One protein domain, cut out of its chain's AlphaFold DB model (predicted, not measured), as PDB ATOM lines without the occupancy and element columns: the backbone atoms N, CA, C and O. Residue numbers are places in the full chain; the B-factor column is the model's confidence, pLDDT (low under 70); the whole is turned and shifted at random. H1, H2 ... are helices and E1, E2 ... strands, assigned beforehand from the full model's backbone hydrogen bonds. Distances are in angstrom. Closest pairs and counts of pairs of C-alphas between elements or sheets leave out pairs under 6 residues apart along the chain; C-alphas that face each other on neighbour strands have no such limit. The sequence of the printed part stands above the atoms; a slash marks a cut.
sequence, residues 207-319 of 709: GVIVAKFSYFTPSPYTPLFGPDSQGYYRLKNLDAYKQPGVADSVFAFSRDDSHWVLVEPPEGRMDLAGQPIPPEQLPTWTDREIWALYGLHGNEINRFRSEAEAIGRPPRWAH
ATOM      1  N   GLY A 207     197.807 142.140  81.788       63.75
ATOM      2  CA  GLY A 207     196.791 141.111  81.540       63.75
ATOM      3  C   GLY A 207     196.647 140.133  82.709       63.75
ATOM      4  O   GLY A 207     197.613 139.844  83.421       63.75
ATOM      5  N   VAL A 208     195.431 139.627  82.932       81.38
ATOM      6  CA  VAL A 208     195.089 138.904  84.168       81.38
ATOM      7  C   VAL A 208     195.929 137.629  84.299       81.38
ATOM      8  O   VAL A 208     195.738 136.659  83.565       81.38
ATOM      9  N   ILE A 209     196.860 137.634  85.253       84.50
ATOM     10  CA  ILE A 209     197.721 136.491  85.573       84.50
ATOM     11  C   ILE A 209     196.883 135.439  86.305       84.50
ATOM     12  O   ILE A 209     196.288 135.728  87.345       84.50
ATOM     13  N   VAL A 210     196.856 134.210  85.790       83.31
ATOM     14  CA  VAL A 210     196.131 133.081  86.396       83.31
ATOM     15  C   VAL A 210     197.018 131.840  86.434       83.31
ATOM     16  O   VAL A 210     197.755 131.556  85.493       83.31
ATOM     17  N   ALA A 211     196.977 131.085  87.531       80.12
ATOM     18  CA  ALA A 211     197.821 129.904  87.681       80.12
ATOM     19  C   ALA A 211     197.391 128.776  86.723       80.12
ATOM     20  O   ALA A 211     196.197 128.482  86.586       80.12
ATOM     21  N   LYS A 212     198.364 128.103  86.098       79.25
ATOM     22  CA  LYS A 212     198.134 126.877  85.314       79.25
ATOM     23  C   LYS A 212     197.631 125.750  86.214       79.25
ATOM     24  O   LYS A 212     196.709 125.030  85.850       79.25
ATOM     25  N   PHE A 213     198.207 125.662  87.413       66.25
ATOM     26  CA  PHE A 213     197.851 124.712  88.461       66.25
ATOM     27  C   PHE A 213     197.806 125.429  89.815       66.25
ATOM     28  O   PHE A 213     198.643 126.279  90.104       66.25
ATOM     29  N   SER A 214     196.831 125.082  90.655       51.38
ATOM     30  CA  SER A 214     196.701 125.573  92.029       51.38
ATOM     31  C   SER A 214     196.292 124.408  92.923       51.38
ATOM     32  O   SER A 214     195.388 123.646  92.588       51.38
ATOM     33  N   TYR A 215     196.961 124.270  94.069       41.81
ATOM     34  CA  TYR A 215     196.664 123.236  95.068       41.81
ATOM     35  C   TYR A 215     195.483 123.609  95.989       41.81
ATOM     36  O   TYR A 215     195.069 122.805  96.819       41.81
ATOM     37  N   PHE A 216     194.944 124.827  95.854       38.81
ATOM     38  CA  PHE A 216     193.930 125.416  96.746       38.81
ATOM     39  C   PHE A 216     192.551 125.516  96.128       38.81
ATOM     40  O   PHE A 216     191.527 125.469  96.804       38.81
ATOM     41  N   THR A 217     192.559 125.706  94.824       53.66
ATOM     42  CA  THR A 217     191.413 125.984  93.987       53.66
ATOM     43  C   THR A 217     191.693 125.268  92.677       53.66
ATOM     44  O   THR A 217     192.783 125.445  92.131       53.66
ATOM     45  N   PRO A 218     190.755 124.475  92.132       60.53
ATOM     46  CA  PRO A 218     190.837 124.098  90.729       60.53
ATOM     47  C   PRO A 218     191.047 125.376  89.916       60.53
ATOM     48  O   PRO A 218     190.349 126.363  90.166       60.53
ATOM     49  N   SER A 219     192.016 125.395  88.996       70.50
ATOM     50  CA  SER A 219     192.182 126.579  88.153       70.50
ATOM     51  C   SER A 219     190.863 126.810  87.410       70.50
ATOM     52  O   SER A 219     190.350 125.861  86.806       70.50
ATOM     53  N   PRO A 220     190.292 128.030  87.425       77.50
ATOM     54  CA  PRO A 220     189.077 128.321  86.666       77.50
ATOM     55  C   PRO A 220     189.307 128.201  85.151       77.50
ATOM     56  O   PRO A 220     188.354 128.294  84.384       77.50
ATOM     57  N   TYR A 221     190.546 127.952  84.712       85.00
ATOM     58  CA  TYR A 221     190.920 127.765  83.320       85.00
ATOM     59  C   TYR A 221     191.601 126.411  83.090       85.00
ATOM     60  O   TYR A 221     192.615 126.097  83.707       85.00
ATOM     61  N   THR A 222     191.072 125.621  82.154       85.25
ATOM     62  CA  THR A 222     191.700 124.374  81.670       85.25
ATOM     63  C   THR A 222     192.146 124.562  80.217       85.25
ATOM     64  O   THR A 222     191.342 125.062  79.428       85.25
ATOM     65  N   PRO A 223     193.376 124.191  79.815       86.81
ATOM     66  CA  PRO A 223     193.791 124.293  78.417       86.81
ATOM     67  C   PRO A 223     192.966 123.363  77.518       86.81
ATOM     68  O   PRO A 223     192.782 122.189  77.831       86.81
ATOM     69  N   LEU A 224     192.477 123.898  76.396       86.31
ATOM     70  CA  LEU A 224     191.841 123.137  75.315       86.31
ATOM     71  C   LEU A 224     192.845 122.845  74.195       86.31
ATOM     72  O   LEU A 224     192.958 121.709  73.748       86.31
ATOM     73  N   PHE A 225     193.564 123.881  73.755       85.56
ATOM     74  CA  PHE A 225     194.541 123.834  72.666       85.56
ATOM     75  C   PHE A 225     195.657 124.862  72.902       85.56
ATOM     76  O   PHE A 225     195.441 125.865  73.586       85.56
ATOM     77  N   GLY A 226     196.823 124.639  72.297       85.94
ATOM     78  CA  GLY A 226     197.939 125.589  72.260       85.94
ATOM     79  C   GLY A 226     199.282 124.995  72.718       85.94
ATOM     80  O   GLY A 226     199.298 123.912  73.307       85.94
ATOM     81  N   PRO A 227     200.407 125.695  72.473       91.50
ATOM     82  CA  PRO A 227     200.477 126.991  71.800       91.50
ATOM     83  C   PRO A 227     200.202 126.852  70.296       91.50
ATOM     84  O   PRO A 227     200.588 125.861  69.679       91.50
ATOM     85  N   ASP A 228     199.511 127.828  69.712       91.75
ATOM     86  CA  ASP A 228     199.339 127.927  68.260       91.75
ATOM     87  C   ASP A 228     200.536 128.619  67.571       91.75
ATOM     88  O   ASP A 228     201.537 128.959  68.206       91.75
ATOM     89  N   SER A 229     200.442 128.848  66.257       90.94
ATOM     90  CA  SER A 229     201.497 129.491  65.454       90.94
ATOM     91  C   SER A 229     201.725 130.979  65.760       90.94
ATOM     92  O   SER A 229     202.658 131.569  65.217       90.94
ATOM     93  N   GLN A 230     200.903 131.602  66.609       93.81
ATOM     94  CA  GLN A 230     201.118 132.941  67.167       93.81
ATOM     95  C   GLN A 230     201.405 132.905  68.679       93.81
ATOM     96  O   GLN A 230     201.663 133.950  69.279       93.81
ATOM     97  N   GLY A 231     201.437 131.709  69.277       93.06
ATOM     98  CA  GLY A 231     201.761 131.430  70.670       93.06
ATOM     99  C   GLY A 231     200.567 131.421  71.628       93.06
ATOM    100  O   GLY A 231     200.787 131.246  72.831       93.06
ATOM    101  N   TYR A 232     199.330 131.601  71.150       93.62
ATOM    102  CA  TYR A 232     198.151 131.596  72.021       93.62
ATOM    103  C   TYR A 232     197.826 130.186  72.518       93.62
ATOM    104  O   TYR A 232     197.902 129.191  71.796       93.62
ATOM    105  N   TYR A 233     197.382 130.129  73.767       92.69
ATOM    106  CA  TYR A 233     196.679 129.004  74.356       92.69
ATOM    107  C   TYR A 233     195.203 129.356  74.453       92.69
ATOM    108  O   TYR A 233     194.830 130.404  74.983       92.69
ATOM    109  N   ARG A 234     194.351 128.454  73.974       91.31
ATOM    110  CA  ARG A 234     192.907 128.548  74.137       91.31
ATOM    111  C   ARG A 234     192.515 127.785  75.392       91.31
ATOM    112  O   ARG A 234     192.684 126.568  75.463       91.31
ATOM    113  N   LEU A 235     191.992 128.496  76.380       90.94
ATOM    114  CA  LEU A 235     191.551 127.934  77.652       90.94
ATOM    115  C   LEU A 235     190.019 127.836  77.676       90.94
ATOM    116  O   LEU A 235     189.328 128.670  77.083       90.94
ATOM    117  N   LYS A 236     189.473 126.839  78.375       89.31
ATOM    118  CA  LYS A 236     188.061 126.780  78.775       89.31
ATOM    119  C   LYS A 236     187.902 127.442  80.135       89.31
ATOM    120  O   LYS A 236     188.598 127.049  81.070       89.31
ATOM    121  N   ASN A 237     186.971 128.382  80.252       88.12
ATOM    122  CA  ASN A 237     186.589 128.979  81.525       88.12
ATOM    123  C   ASN A 237     185.560 128.079  82.228       88.12
ATOM    124  O   ASN A 237     184.388 128.036  81.854       88.12
ATOM    125  N   LEU A 238     186.001 127.351  83.252       82.81
ATOM    126  CA  LEU A 238     185.167 126.439  84.034       82.81
ATOM    127  C   LEU A 238     184.088 127.158  84.857       82.81
ATOM    128  O   LEU A 238     183.136 126.507  85.271       82.81
ATOM    129  N   ASP A 239     184.199 128.470  85.075       81.31
ATOM    130  CA  ASP A 239     183.221 129.265  85.823       81.31
ATOM    131  C   ASP A 239     182.234 130.032  84.928       81.31
ATOM    132  O   ASP A 239     181.278 130.614  85.445       81.31
ATOM    133  N   ALA A 240     182.371 129.978  83.597       78.88
ATOM    134  CA  ALA A 240     181.474 130.678  82.669       78.88
ATOM    135  C   ALA A 240     179.992 130.283  82.843       78.88
ATOM    136  O   ALA A 240     179.110 131.137  82.781       78.88
ATOM    137  N   TYR A 241     179.693 129.019  83.175       74.50
ATOM    138  CA  TYR A 241     178.312 128.583  83.442       74.50
ATOM    139  C   TYR A 241     177.685 129.225  84.696       74.50
ATOM    140  O   TYR A 241     176.470 129.143  84.884       74.50
ATOM    141  N   LYS A 242     178.492 129.848  85.566       76.38
ATOM    142  CA  LYS A 242     178.043 130.547  86.780       76.38
ATOM    143  C   LYS A 242     177.754 132.032  86.533       76.38
ATOM    144  O   LYS A 242     177.138 132.658  87.391       76.38
ATOM    145  N   GLN A 243     178.208 132.600  85.411       69.88
ATOM    146  CA  GLN A 243     178.197 134.043  85.158       69.88
ATOM    147  C   GLN A 243     177.684 134.364  83.740       69.88
ATOM    148  O   GLN A 243     178.430 134.241  82.769       69.88
ATOM    149  N   PRO A 244     176.414 134.794  83.592       68.69
ATOM    150  CA  PRO A 244     175.845 135.156  82.295       68.69
ATOM    151  C   PRO A 244     176.669 136.240  81.586       68.69
ATOM    152  O   PRO A 244     176.925 137.297  82.157       68.69
ATOM    153  N   GLY A 245     177.055 135.981  80.334       67.69
ATOM    154  CA  GLY A 245     177.868 136.891  79.519       67.69
ATOM    155  C   GLY A 245     179.380 136.637  79.563       67.69
ATOM    156  O   GLY A 245     180.097 137.204  78.744       67.69
ATOM    157  N   VAL A 246     179.877 135.764  80.446       71.06
ATOM    158  CA  VAL A 246     181.286 135.335  80.428       71.06
ATOM    159  C   VAL A 246     181.506 134.289  79.332       71.06
ATOM    160  O   VAL A 246     180.728 133.345  79.192       71.06
ATOM    161  N   ALA A 247     182.579 134.440  78.554       73.56
ATOM    162  CA  ALA A 247     182.925 133.496  77.497       73.56
ATOM    163  C   ALA A 247     183.376 132.136  78.067       73.56
ATOM    164  O   ALA A 247     184.281 132.070  78.900       73.56
ATOM    165  N   ASP A 248     182.794 131.040  77.561       82.56
ATOM    166  CA  ASP A 248     183.186 129.656  77.898       82.56
ATOM    167  C   ASP A 248     184.625 129.322  77.459       82.56
ATOM    168  O   ASP A 248     185.232 128.380  77.962       82.56
ATOM    169  N   SER A 249     185.207 130.121  76.560       86.19
ATOM    170  CA  SER A 249     186.607 130.016  76.162       86.19
ATOM    171  C   SER A 249     187.267 131.392  76.094       86.19
ATOM    172  O   SER A 249     186.670 132.344  75.600       86.19
ATOM    173  N   VAL A 250     188.502 131.474  76.588       90.12
ATOM    174  CA  VAL A 250     189.353 132.673  76.587       90.12
ATOM    175  C   VAL A 250     190.718 132.336  75.986       90.12
ATOM    176  O   VAL A 250     191.100 131.164  75.927       90.12
ATOM    177  N   PHE A 251     191.465 133.355  75.570       91.69
ATOM    178  CA  PHE A 251     192.835 133.197  75.088       91.69
ATOM    179  C   PHE A 251     193.846 133.630  76.158       91.69
ATOM    180  O   PHE A 251     193.552 134.433  77.047       91.69
ATOM    181  N   ALA A 252     195.036 133.044  76.099       93.31
ATOM    182  CA  ALA A 252     196.110 133.288  77.044       93.31
ATOM    183  C   ALA A 252     197.485 133.093  76.396       93.31
ATOM    184  O   ALA A 252     197.623 132.367  75.415       93.31
ATOM    185  N   PHE A 253     198.523 133.659  77.007       93.25
ATOM    186  CA  PHE A 253     199.913 133.301  76.740       93.25
ATOM    187  C   PHE A 253     200.556 132.651  77.980       93.25
ATOM    188  O   PHE A 253     200.208 132.973  79.116       93.25
ATOM    189  N   SER A 254     201.524 131.749  77.786       89.62
ATOM    190  CA  SER A 254     202.314 131.153  78.882       89.62
ATOM    191  C   SER A 254     203.285 132.182  79.466       89.62
ATOM    192  O   SER A 254     204.245 132.540  78.789       89.62
ATOM    193  N   ARG A 255     203.094 132.675  80.693       84.88
ATOM    194  CA  ARG A 255     204.064 133.611  81.296       84.88
ATOM    195  C   ARG A 255     205.357 132.890  81.661       84.88
ATOM    196  O   ARG A 255     206.428 133.283  81.217       84.88
ATOM    197  N   ASP A 256     205.191 131.815  82.416       82.75
ATOM    198  CA  ASP A 256     206.207 130.950  83.007       82.75
ATOM    199  C   ASP A 256     205.602 129.539  83.160       82.75
ATOM    200  O   ASP A 256     204.446 129.318  82.785       82.75
ATOM    201  N   ASP A 257     206.331 128.565  83.699       78.31
ATOM    202  CA  ASP A 257     205.844 127.180  83.822       78.31
ATOM    203  C   ASP A 257     204.632 127.013  84.755       78.31
ATOM    204  O   ASP A 257     203.894 126.037  84.630       78.31
ATOM    205  N   SER A 258     204.351 128.000  85.610       81.81
ATOM    206  CA  SER A 258     203.268 127.993  86.598       81.81
ATOM    207  C   SER A 258     202.105 128.954  86.304       81.81
ATOM    208  O   SER A 258     201.007 128.721  86.819       81.81
ATOM    209  N   HIS A 259     202.262 129.962  85.431       87.50
ATOM    210  CA  HIS A 259     201.210 130.951  85.122       87.50
ATOM    211  C   HIS A 259     200.875 131.127  83.632       87.50
ATOM    212  O   HIS A 259     201.735 131.157  82.749       87.50
ATOM    213  N   TRP A 260     199.589 131.349  83.375       89.56
ATOM    214  CA  TRP A 260     199.057 131.998  82.181       89.56
ATOM    215  C   TRP A 260     198.926 133.513  82.415       89.56
ATOM    216  O   TRP A 260     198.705 133.955  83.543       89.56
ATOM    217  N   VAL A 261     198.959 134.297  81.342       91.50
ATOM    218  CA  VAL A 261     198.397 135.656  81.289       91.50
ATOM    219  C   VAL A 261     197.240 135.627  80.302       91.50
ATOM    220  O   VAL A 261     197.445 135.265  79.143       91.50
ATOM    221  N   LEU A 262     196.033 135.970  80.754       91.56
ATOM    222  CA  LEU A 262     194.873 136.112  79.876       91.56
ATOM    223  C   LEU A 262     195.073 137.323  78.956       91.56
ATOM    224  O   LEU A 262     195.469 138.394  79.415       91.56
ATOM    225  N   VAL A 263     194.796 137.134  77.666       92.31
ATOM    226  CA  VAL A 263     194.974 138.139  76.610       92.31
ATOM    227  C   VAL A 263     193.859 138.034  75.579       92.31
ATOM    228  O   VAL A 263     193.257 136.978  75.388       92.31
ATOM    229  N   GLU A 264     193.631 139.125  74.862       91.50
ATOM    230  CA  GLU A 264     192.737 139.146  73.708       91.50
ATOM    231  C   GLU A 264     193.543 138.933  72.412       91.50
ATOM    232  O   GLU A 264     194.631 139.511  72.266       91.50
ATOM    233  N   PRO A 265     193.060 138.114  71.459       91.94
ATOM    234  CA  PRO A 265     193.569 138.134  70.093       91.94
ATOM    235  C   PRO A 265     193.083 139.408  69.376       91.94
ATOM    236  O   PRO A 265     192.057 139.969  69.768       91.94
ATOM    237  N   PRO A 266     193.773 139.890  68.328       93.38
ATOM    238  CA  PRO A 266     193.307 141.054  67.583       93.38
ATOM    239  C   PRO A 266     192.001 140.756  66.830       93.38
ATOM    240  O   PRO A 266     191.760 139.621  66.403       93.38
ATOM    241  N   GLU A 267     191.169 141.776  66.611       90.38
ATOM    242  CA  GLU A 267     189.931 141.624  65.842       90.38
ATOM    243  C   GLU A 267     190.203 141.073  64.434       90.38
ATOM    244  O   GLU A 267     191.178 141.431  63.770       90.38
ATOM    245  N   GLY A 268     189.343 140.148  63.995       88.19
ATOM    246  CA  GLY A 268     189.446 139.485  62.691       88.19
ATOM    247  C   GLY A 268     190.630 138.521  62.521       88.19
ATOM    248  O   GLY A 268     190.735 137.907  61.466       88.19
ATOM    249  N   ARG A 269     191.509 138.347  63.520       89.44
ATOM    250  CA  ARG A 269     192.713 137.493  63.426       89.44
ATOM    251  C   ARG A 269     192.518 136.055  63.925       89.44
ATOM    252  O   ARG A 269     193.490 135.309  63.997       89.44
ATOM    253  N   MET A 270     191.284 135.651  64.227       89.12
ATOM    254  CA  MET A 270     190.902 134.269  64.547       89.12
ATOM    255  C   MET A 270     189.835 133.784  63.562       89.12
ATOM    256  O   MET A 270     188.896 134.522  63.259       89.12
ATOM    257  N   ASP A 271     189.972 132.555  63.067       86.69
ATOM    258  CA  ASP A 271     189.007 131.936  62.152       86.69
ATOM    259  C   ASP A 271     187.775 131.348  62.879       86.69
ATOM    260  O   ASP A 271     187.637 131.428  64.103       86.69
ATOM    261  N   LEU A 272     186.865 130.715  62.128       82.38
ATOM    262  CA  LEU A 272     185.652 130.089  62.680       82.38
ATOM    263  C   LEU A 272     185.924 128.870  63.587       82.38
ATOM    264  O   LEU A 272     185.046 128.486  64.359       82.38
ATOM    265  N   ALA A 273     187.113 128.263  63.521       81.38
ATOM    266  CA  ALA A 273     187.549 127.230  64.458       81.38
ATOM    267  C   ALA A 273     188.221 127.828  65.711       81.38
ATOM    268  O   ALA A 273     188.333 127.147  66.735       81.38
ATOM    269  N   GLY A 274     188.631 129.098  65.670       77.88
ATOM    270  CA  GLY A 274     189.476 129.743  66.673       77.88
ATOM    271  C   GLY A 274     190.950 129.369  66.509       77.88
ATOM    272  O   GLY A 274     191.615 129.082  67.503       77.88
ATOM    273  N   GLN A 275     191.425 129.281  65.266       84.00
ATOM    274  CA  GLN A 275     192.838 129.226  64.884       84.00
ATOM    275  C   GLN A 275     193.318 130.611  64.419       84.00
ATOM    276  O   GLN A 275     192.525 131.367  63.847       84.00
ATOM    277  N   PRO A 276     194.602 130.956  64.628       87.88
ATOM    278  CA  PRO A 276     195.127 132.264  64.272       87.88
ATOM    279  C   PRO A 276     195.274 132.398  62.754       87.88
ATOM    280  O   PRO A 276     195.921 131.583  62.091       87.88
ATOM    281  N   ILE A 277     194.733 133.478  62.205       89.69
ATOM    282  CA  ILE A 277     194.975 133.873  60.819       89.69
ATOM    283  C   ILE A 277     196.369 134.531  60.761       89.69
ATOM    284  O   ILE A 277     196.633 135.446  61.559       89.69
ATOM    285  N   PRO A 278     197.278 134.087  59.868       86.81
ATOM    286  CA  PRO A 278     198.615 134.662  59.750       86.81
ATOM    287  C   PRO A 278     198.583 136.186  59.542       86.81
ATOM    288  O   PRO A 278     197.696 136.681  58.845       86.81
ATOM    289  N   PRO A 279     199.522 136.948  60.125       90.62
ATOM    290  CA  PRO A 279     199.623 138.375  59.854       90.62
ATOM    291  C   PRO A 279     200.194 138.607  58.452       90.62
ATOM    292  O   PRO A 279     201.226 138.036  58.113       90.62
ATOM    293  N   GLU A 280     199.584 139.500  57.670       90.25
ATOM    294  CA  GLU A 280     200.212 140.022  56.444       90.25
ATOM    295  C   GLU A 280     201.420 140.915  56.776       90.25
ATOM    296  O   GLU A 280     202.428 140.876  56.076       90.25
ATOM    297  N   GLN A 281     201.326 141.674  57.876       93.75
ATOM    298  CA  GLN A 281     202.318 142.663  58.302       93.75
ATOM    299  C   GLN A 281     203.222 142.130  59.422       93.75
ATOM    300  O   GLN A 281     202.736 141.655  60.457       93.75
ATOM    301  N   LEU A 282     204.541 142.234  59.245       92.62
ATOM    302  CA  LEU A 282     205.569 141.554  60.049       92.62
ATOM    303  C   LEU A 282     205.286 140.041  60.248       92.62
ATOM    304  O   LEU A 282     205.265 139.574  61.391       92.62
ATOM    305  N   PRO A 283     205.085 139.240  59.180       91.75
ATOM    306  CA  PRO A 283     204.674 137.827  59.277       91.75
ATOM    307  C   PRO A 283     205.639 136.941  60.083       91.75
ATOM    308  O   PRO A 283     205.253 135.896  60.597       91.75
ATOM    309  N   THR A 284     206.899 137.364  60.209       92.75
ATOM    310  CA  THR A 284     207.964 136.695  60.970       92.75
ATOM    311  C   THR A 284     207.869 136.902  62.481       92.75
ATOM    312  O   THR A 284     208.445 136.121  63.237       92.75
ATOM    313  N   TRP A 285     207.164 137.936  62.949       93.69
ATOM    314  CA  TRP A 285     206.872 138.145  64.366       93.69
ATOM    315  C   TRP A 285     205.621 137.366  64.757       93.69
ATOM    316  O   TRP A 285     204.593 137.463  64.087       93.69
ATOM    317  N   THR A 286     205.677 136.657  65.880       94.19
ATOM    318  CA  THR A 286     204.472 136.111  66.523       94.19
ATOM    319  C   THR A 286     203.801 137.157  67.412       94.19
ATOM    320  O   THR A 286     204.476 137.984  68.029       94.19
ATOM    321  N   ASP A 287     202.472 137.105  67.529       94.75
ATOM    322  CA  ASP A 287     201.720 137.958  68.461       94.75
ATOM    323  C   ASP A 287     202.224 137.767  69.922       94.75
ATOM    324  O   ASP A 287     202.339 138.734  70.679       94.75
ATOM    325  N   ARG A 288     202.681 136.555  70.283       92.75
ATOM    326  CA  ARG A 288     203.404 136.253  71.535       92.75
ATOM    327  C   ARG A 288     204.764 136.955  71.682       92.75
ATOM    328  O   ARG A 288     205.080 137.385  72.789       92.75
ATOM    329  N   GLU A 289     205.591 137.061  70.640       92.94
ATOM    330  CA  GLU A 289     206.866 137.808  70.710       92.94
ATOM    331  C   GLU A 289     206.623 139.312  70.913       92.94
ATOM    332  O   GLU A 289     207.334 139.948  71.692       92.94
ATOM    333  N   ILE A 290     205.582 139.866  70.279       94.50
ATOM    334  CA  ILE A 290     205.170 141.268  70.458       94.50
ATOM    335  C   ILE A 290     204.707 141.499  71.904       94.50
ATOM    336  O   ILE A 290     205.190 142.422  72.564       94.50
ATOM    337  N   TRP A 291     203.853 140.620  72.439       92.31
ATOM    338  CA  TRP A 291     203.450 140.657  73.847       92.31
ATOM    339  C   TRP A 291     204.643 140.518  74.806       92.31
ATOM    340  O   TRP A 291     204.739 141.254  75.782       92.31
ATOM    341  N   ALA A 292     205.585 139.610  74.533       89.31
ATOM    342  CA  ALA A 292     206.719 139.373  75.425       89.31
ATOM    343  C   ALA A 292     207.659 140.586  75.506       89.31
ATOM    344  O   ALA A 292     208.176 140.890  76.581       89.31
ATOM    345  N   LEU A 293     207.859 141.297  74.390       91.50
ATOM    346  CA  LEU A 293     208.738 142.463  74.335       91.50
ATOM    347  C   LEU A 293     208.053 143.775  74.754       91.50
ATOM    348  O   LEU A 293     208.745 144.647  75.269       91.50
ATOM    349  N   TYR A 294     206.734 143.929  74.576       92.44
ATOM    350  CA  TYR A 294     206.028 145.214  74.763       92.44
ATOM    351  C   TYR A 294     204.774 145.166  75.655       92.44
ATOM    352  O   TYR A 294     204.178 146.204  75.919       92.44
ATOM    353  N   GLY A 295     204.324 143.988  76.092       90.38
ATOM    354  CA  GLY A 295     203.084 143.791  76.864       90.38
ATOM    355  C   GLY A 295     201.776 143.877  76.059       90.38
ATOM    356  O   GLY A 295     200.729 143.495  76.577       90.38
ATOM    357  N   LEU A 296     201.836 144.335  74.803       93.12
ATOM    358  CA  LEU A 296     200.676 144.600  73.942       93.12
ATOM    359  C   LEU A 296     199.849 143.339  73.644       93.12
ATOM    360  O   LEU A 296     200.401 142.255  73.444       93.12
ATOM    361  N   HIS A 297     198.527 143.495  73.537       92.94
ATOM    362  CA  HIS A 297     197.601 142.459  73.063       92.94
ATOM    363  C   HIS A 297     196.390 143.067  72.332       92.94
ATOM    364  O   HIS A 297     196.291 144.283  72.166       92.94
ATOM    365  N   GLY A 298     195.471 142.226  71.845       93.19
ATOM    366  CA  GLY A 298     194.294 142.670  71.098       93.19
ATOM    367  C   GLY A 298     194.655 143.541  69.889       93.19
ATOM    368  O   GLY A 298     195.646 143.309  69.194       93.19
ATOM    369  N   ASN A 299     193.861 144.583  69.648       94.06
ATOM    370  CA  ASN A 299     194.041 145.480  68.501       94.06
ATOM    371  C   ASN A 299     195.340 146.305  68.537       94.06
ATOM    372  O   ASN A 299     195.776 146.787  67.488       94.06
ATOM    373  N   GLU A 300     196.001 146.439  69.694       94.38
ATOM    374  CA  GLU A 300     197.302 147.114  69.778       94.38
ATOM    375  C   GLU A 300     198.383 146.376  68.986       94.38
ATOM    376  O   GLU A 300     199.268 147.018  68.428       94.38
ATOM    377  N   ILE A 301     198.282 145.049  68.862       95.44
ATOM    378  CA  ILE A 301     199.198 144.245  68.046       95.44
ATOM    379  C   ILE A 301     199.020 144.551  66.554       95.44
ATOM    380  O   ILE A 301     200.013 144.731  65.852       95.44
ATOM    381  N   ASN A 302     197.779 144.666  66.062       94.38
ATOM    382  CA  ASN A 302     197.532 145.067  64.672       94.38
ATOM    383  C   ASN A 302     198.106 146.473  64.415       94.38
ATOM    384  O   ASN A 302     198.876 146.658  63.475       94.38
ATOM    385  N   ARG A 303     197.827 147.437  65.306       95.56
ATOM    386  CA  ARG A 303     198.381 148.799  65.226       95.56
ATOM    387  C   ARG A 303     199.914 148.808  65.237       95.56
ATOM    388  O   ARG A 303     200.530 149.497  64.426       95.56
ATOM    389  N   PHE A 304     200.525 148.048  66.146       96.44
ATOM    390  CA  PHE A 304     201.973 147.895  66.251       96.44
ATOM    391  C   PHE A 304     202.559 147.380  64.938       96.44
ATOM    392  O   PHE A 304     203.487 147.998  64.428       96.44
ATOM    393  N   ARG A 305     201.996 146.308  64.363       95.75
ATOM    394  CA  ARG A 305     202.457 145.719  63.094       95.75
ATOM    395  C   ARG A 305     202.409 146.737  61.952       95.75
ATOM    396  O   ARG A 305     203.420 146.916  61.276       95.75
ATOM    397  N   SER A 306     201.292 147.450  61.790       94.75
ATOM    398  CA  SER A 306     201.128 148.454  60.730       94.75
ATOM    399  C   SER A 306     202.101 149.628  60.853       94.75
ATOM    400  O   SER A 306     202.718 150.016  59.862       94.75
ATOM    401  N   GLU A 307     202.270 150.195  62.053       96.12
ATOM    402  CA  GLU A 307     203.223 151.294  62.262       96.12
ATOM    403  C   GLU A 307     204.679 150.819  62.130       96.12
ATOM    404  O   GLU A 307     205.485 151.494  61.493       96.12
ATOM    405  N   ALA A 308     205.013 149.655  62.696       95.06
ATOM    406  CA  ALA A 308     206.364 149.101  62.711       95.06
ATOM    407  C   ALA A 308     206.887 148.750  61.315       95.06
ATOM    408  O   ALA A 308     208.044 149.031  61.005       95.06
ATOM    409  N   GLU A 309     206.045 148.152  60.474       93.94
ATOM    410  CA  GLU A 309     206.397 147.804  59.097       93.94
ATOM    411  C   GLU A 309     206.615 149.057  58.240       93.94
ATOM    412  O   GLU A 309     207.598 149.138  57.506       93.94
ATOM    413  N   ALA A 310     205.772 150.082  58.412       93.88
ATOM    414  CA  ALA A 310     205.893 151.351  57.697       93.88
ATOM    415  C   ALA A 310     207.169 152.148  58.047       93.88
ATOM    416  O   ALA A 310     207.636 152.939  57.227       93.88
ATOM    417  N   ILE A 311     207.739 151.961  59.247       91.69
ATOM    418  CA  ILE A 311     208.950 152.675  59.708       91.69
ATOM    419  C   ILE A 311     210.206 151.793  59.821       91.69
ATOM    420  O   ILE A 311     211.291 152.322  60.070       91.69
ATOM    421  N   GLY A 312     210.077 150.472  59.669       89.00
ATOM    422  CA  GLY A 312     211.168 149.492  59.746       89.00
ATOM    423  C   GLY A 312     211.819 149.321  61.129       89.00
ATOM    424  O   GLY A 312     212.976 148.906  61.195       89.00
ATOM    425  N   ARG A 313     211.134 149.694  62.221       90.88
ATOM    426  CA  ARG A 313     211.647 149.687  63.613       90.88
ATOM    427  C   ARG A 313     210.497 149.793  64.643       90.88
ATOM    428  O   ARG A 313     209.355 149.975  64.221       90.88
ATOM    429  N   PRO A 314     210.754 149.764  65.970       91.62
ATOM    430  CA  PRO A 314     209.713 149.978  66.979       91.62
ATOM    431  C   PRO A 314     208.938 151.299  66.822       91.62
ATOM    432  O   PRO A 314     209.556 152.362  66.676       91.62
ATOM    433  N   PRO A 315     207.595 151.276  66.928       93.69
ATOM    434  CA  PRO A 315     206.787 152.477  67.108       93.69
ATOM    435  C   PRO A 315     207.125 153.165  68.436       93.69
ATOM    436  O   PRO A 315     207.226 152.514  69.471       93.69
ATOM    437  N   ARG A 316     207.245 154.500  68.442       90.19
ATOM    438  CA  ARG A 316     207.692 155.274  69.625       90.19
ATOM    439  C   ARG A 316     206.802 155.153  70.872       90.19
ATOM    440  O   ARG A 316     207.243 155.528  71.950       90.19
ATOM    441  N   TRP A 317     205.562 154.690  70.728       92.94
ATOM    442  CA  TRP A 317     204.631 154.467  71.841       92.94
ATOM    443  C   TRP A 317     204.698 153.039  72.408       92.94
ATOM    444  O   TRP A 317     204.201 152.805  73.510       92.94
ATOM    445  N   ALA A 318     205.314 152.094  71.690       92.12
ATOM    446  CA  ALA A 318     205.491 150.716  72.129       92.12
ATOM    447  C   ALA A 318     206.710 150.629  73.060       92.12
ATOM    448  O   ALA A 318     207.845 150.401  72.638       92.12
ATOM    449  N   HIS A 319     206.472 150.868  74.347       89.81
ATOM    450  CA  HIS A 319     207.503 150.834  75.380       89.81
ATOM    451  C   HIS A 319     207.886 149.383  75.686       89.81
ATOM    452  O   HIS A 319     207.019 148.547  75.923       89.81
TER     453      HIS A 319
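This is residues 207 to 319 of the 709 residues of an uncharacterized protein of Pseudomonas agarici (UniProt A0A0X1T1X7). Little structure is regular: a curled, strongly twisted sheet makes one end of an elongated model, helices H1 and H2 the other, with loop 264 to 286 linking them. The 113 printed residues hold E1 to E5, then H1, H2, mixed class; the antiparallel order is E1 E5 E4 E3 E2. It is compact, radius of gyration 15.0 A, spanning 48 by 29 by 23 A.

Look at E1, residues 209 to 211, antiparallel to E5, 259 to 263: N 210 and O 260, 2.9 A. E2, 221 to 225, E3, 233 to 237, E4, 249 to 254, and E5 form a meander of hairpins, antiparallel neighbours in turn: N 224 and O 234, 2.8 A; N 235 and O 250, 2.8 A; N 261 and O 253, 2.9 A. H1, 287 to 294, only grazes the sheet. H2, 299 to 311, is close to H1 but not clearly touching, about perpendicular at 77 degrees; C-alphas 287 and 301 come closest, 6.8 A. Both helices have every O i to N i+4 pair within hydrogen-bond range.

Find C-alpha 209 at (197.721, 136.491, 85.573); H2 runs 18.7 A to C-alpha 311 at (208.950, 152.675, 59.708).

The printed part has no cut; links E3 to E4 and E5 to H1 are long. Residues 207, 213 to 218 and 243 to 245 are under 70.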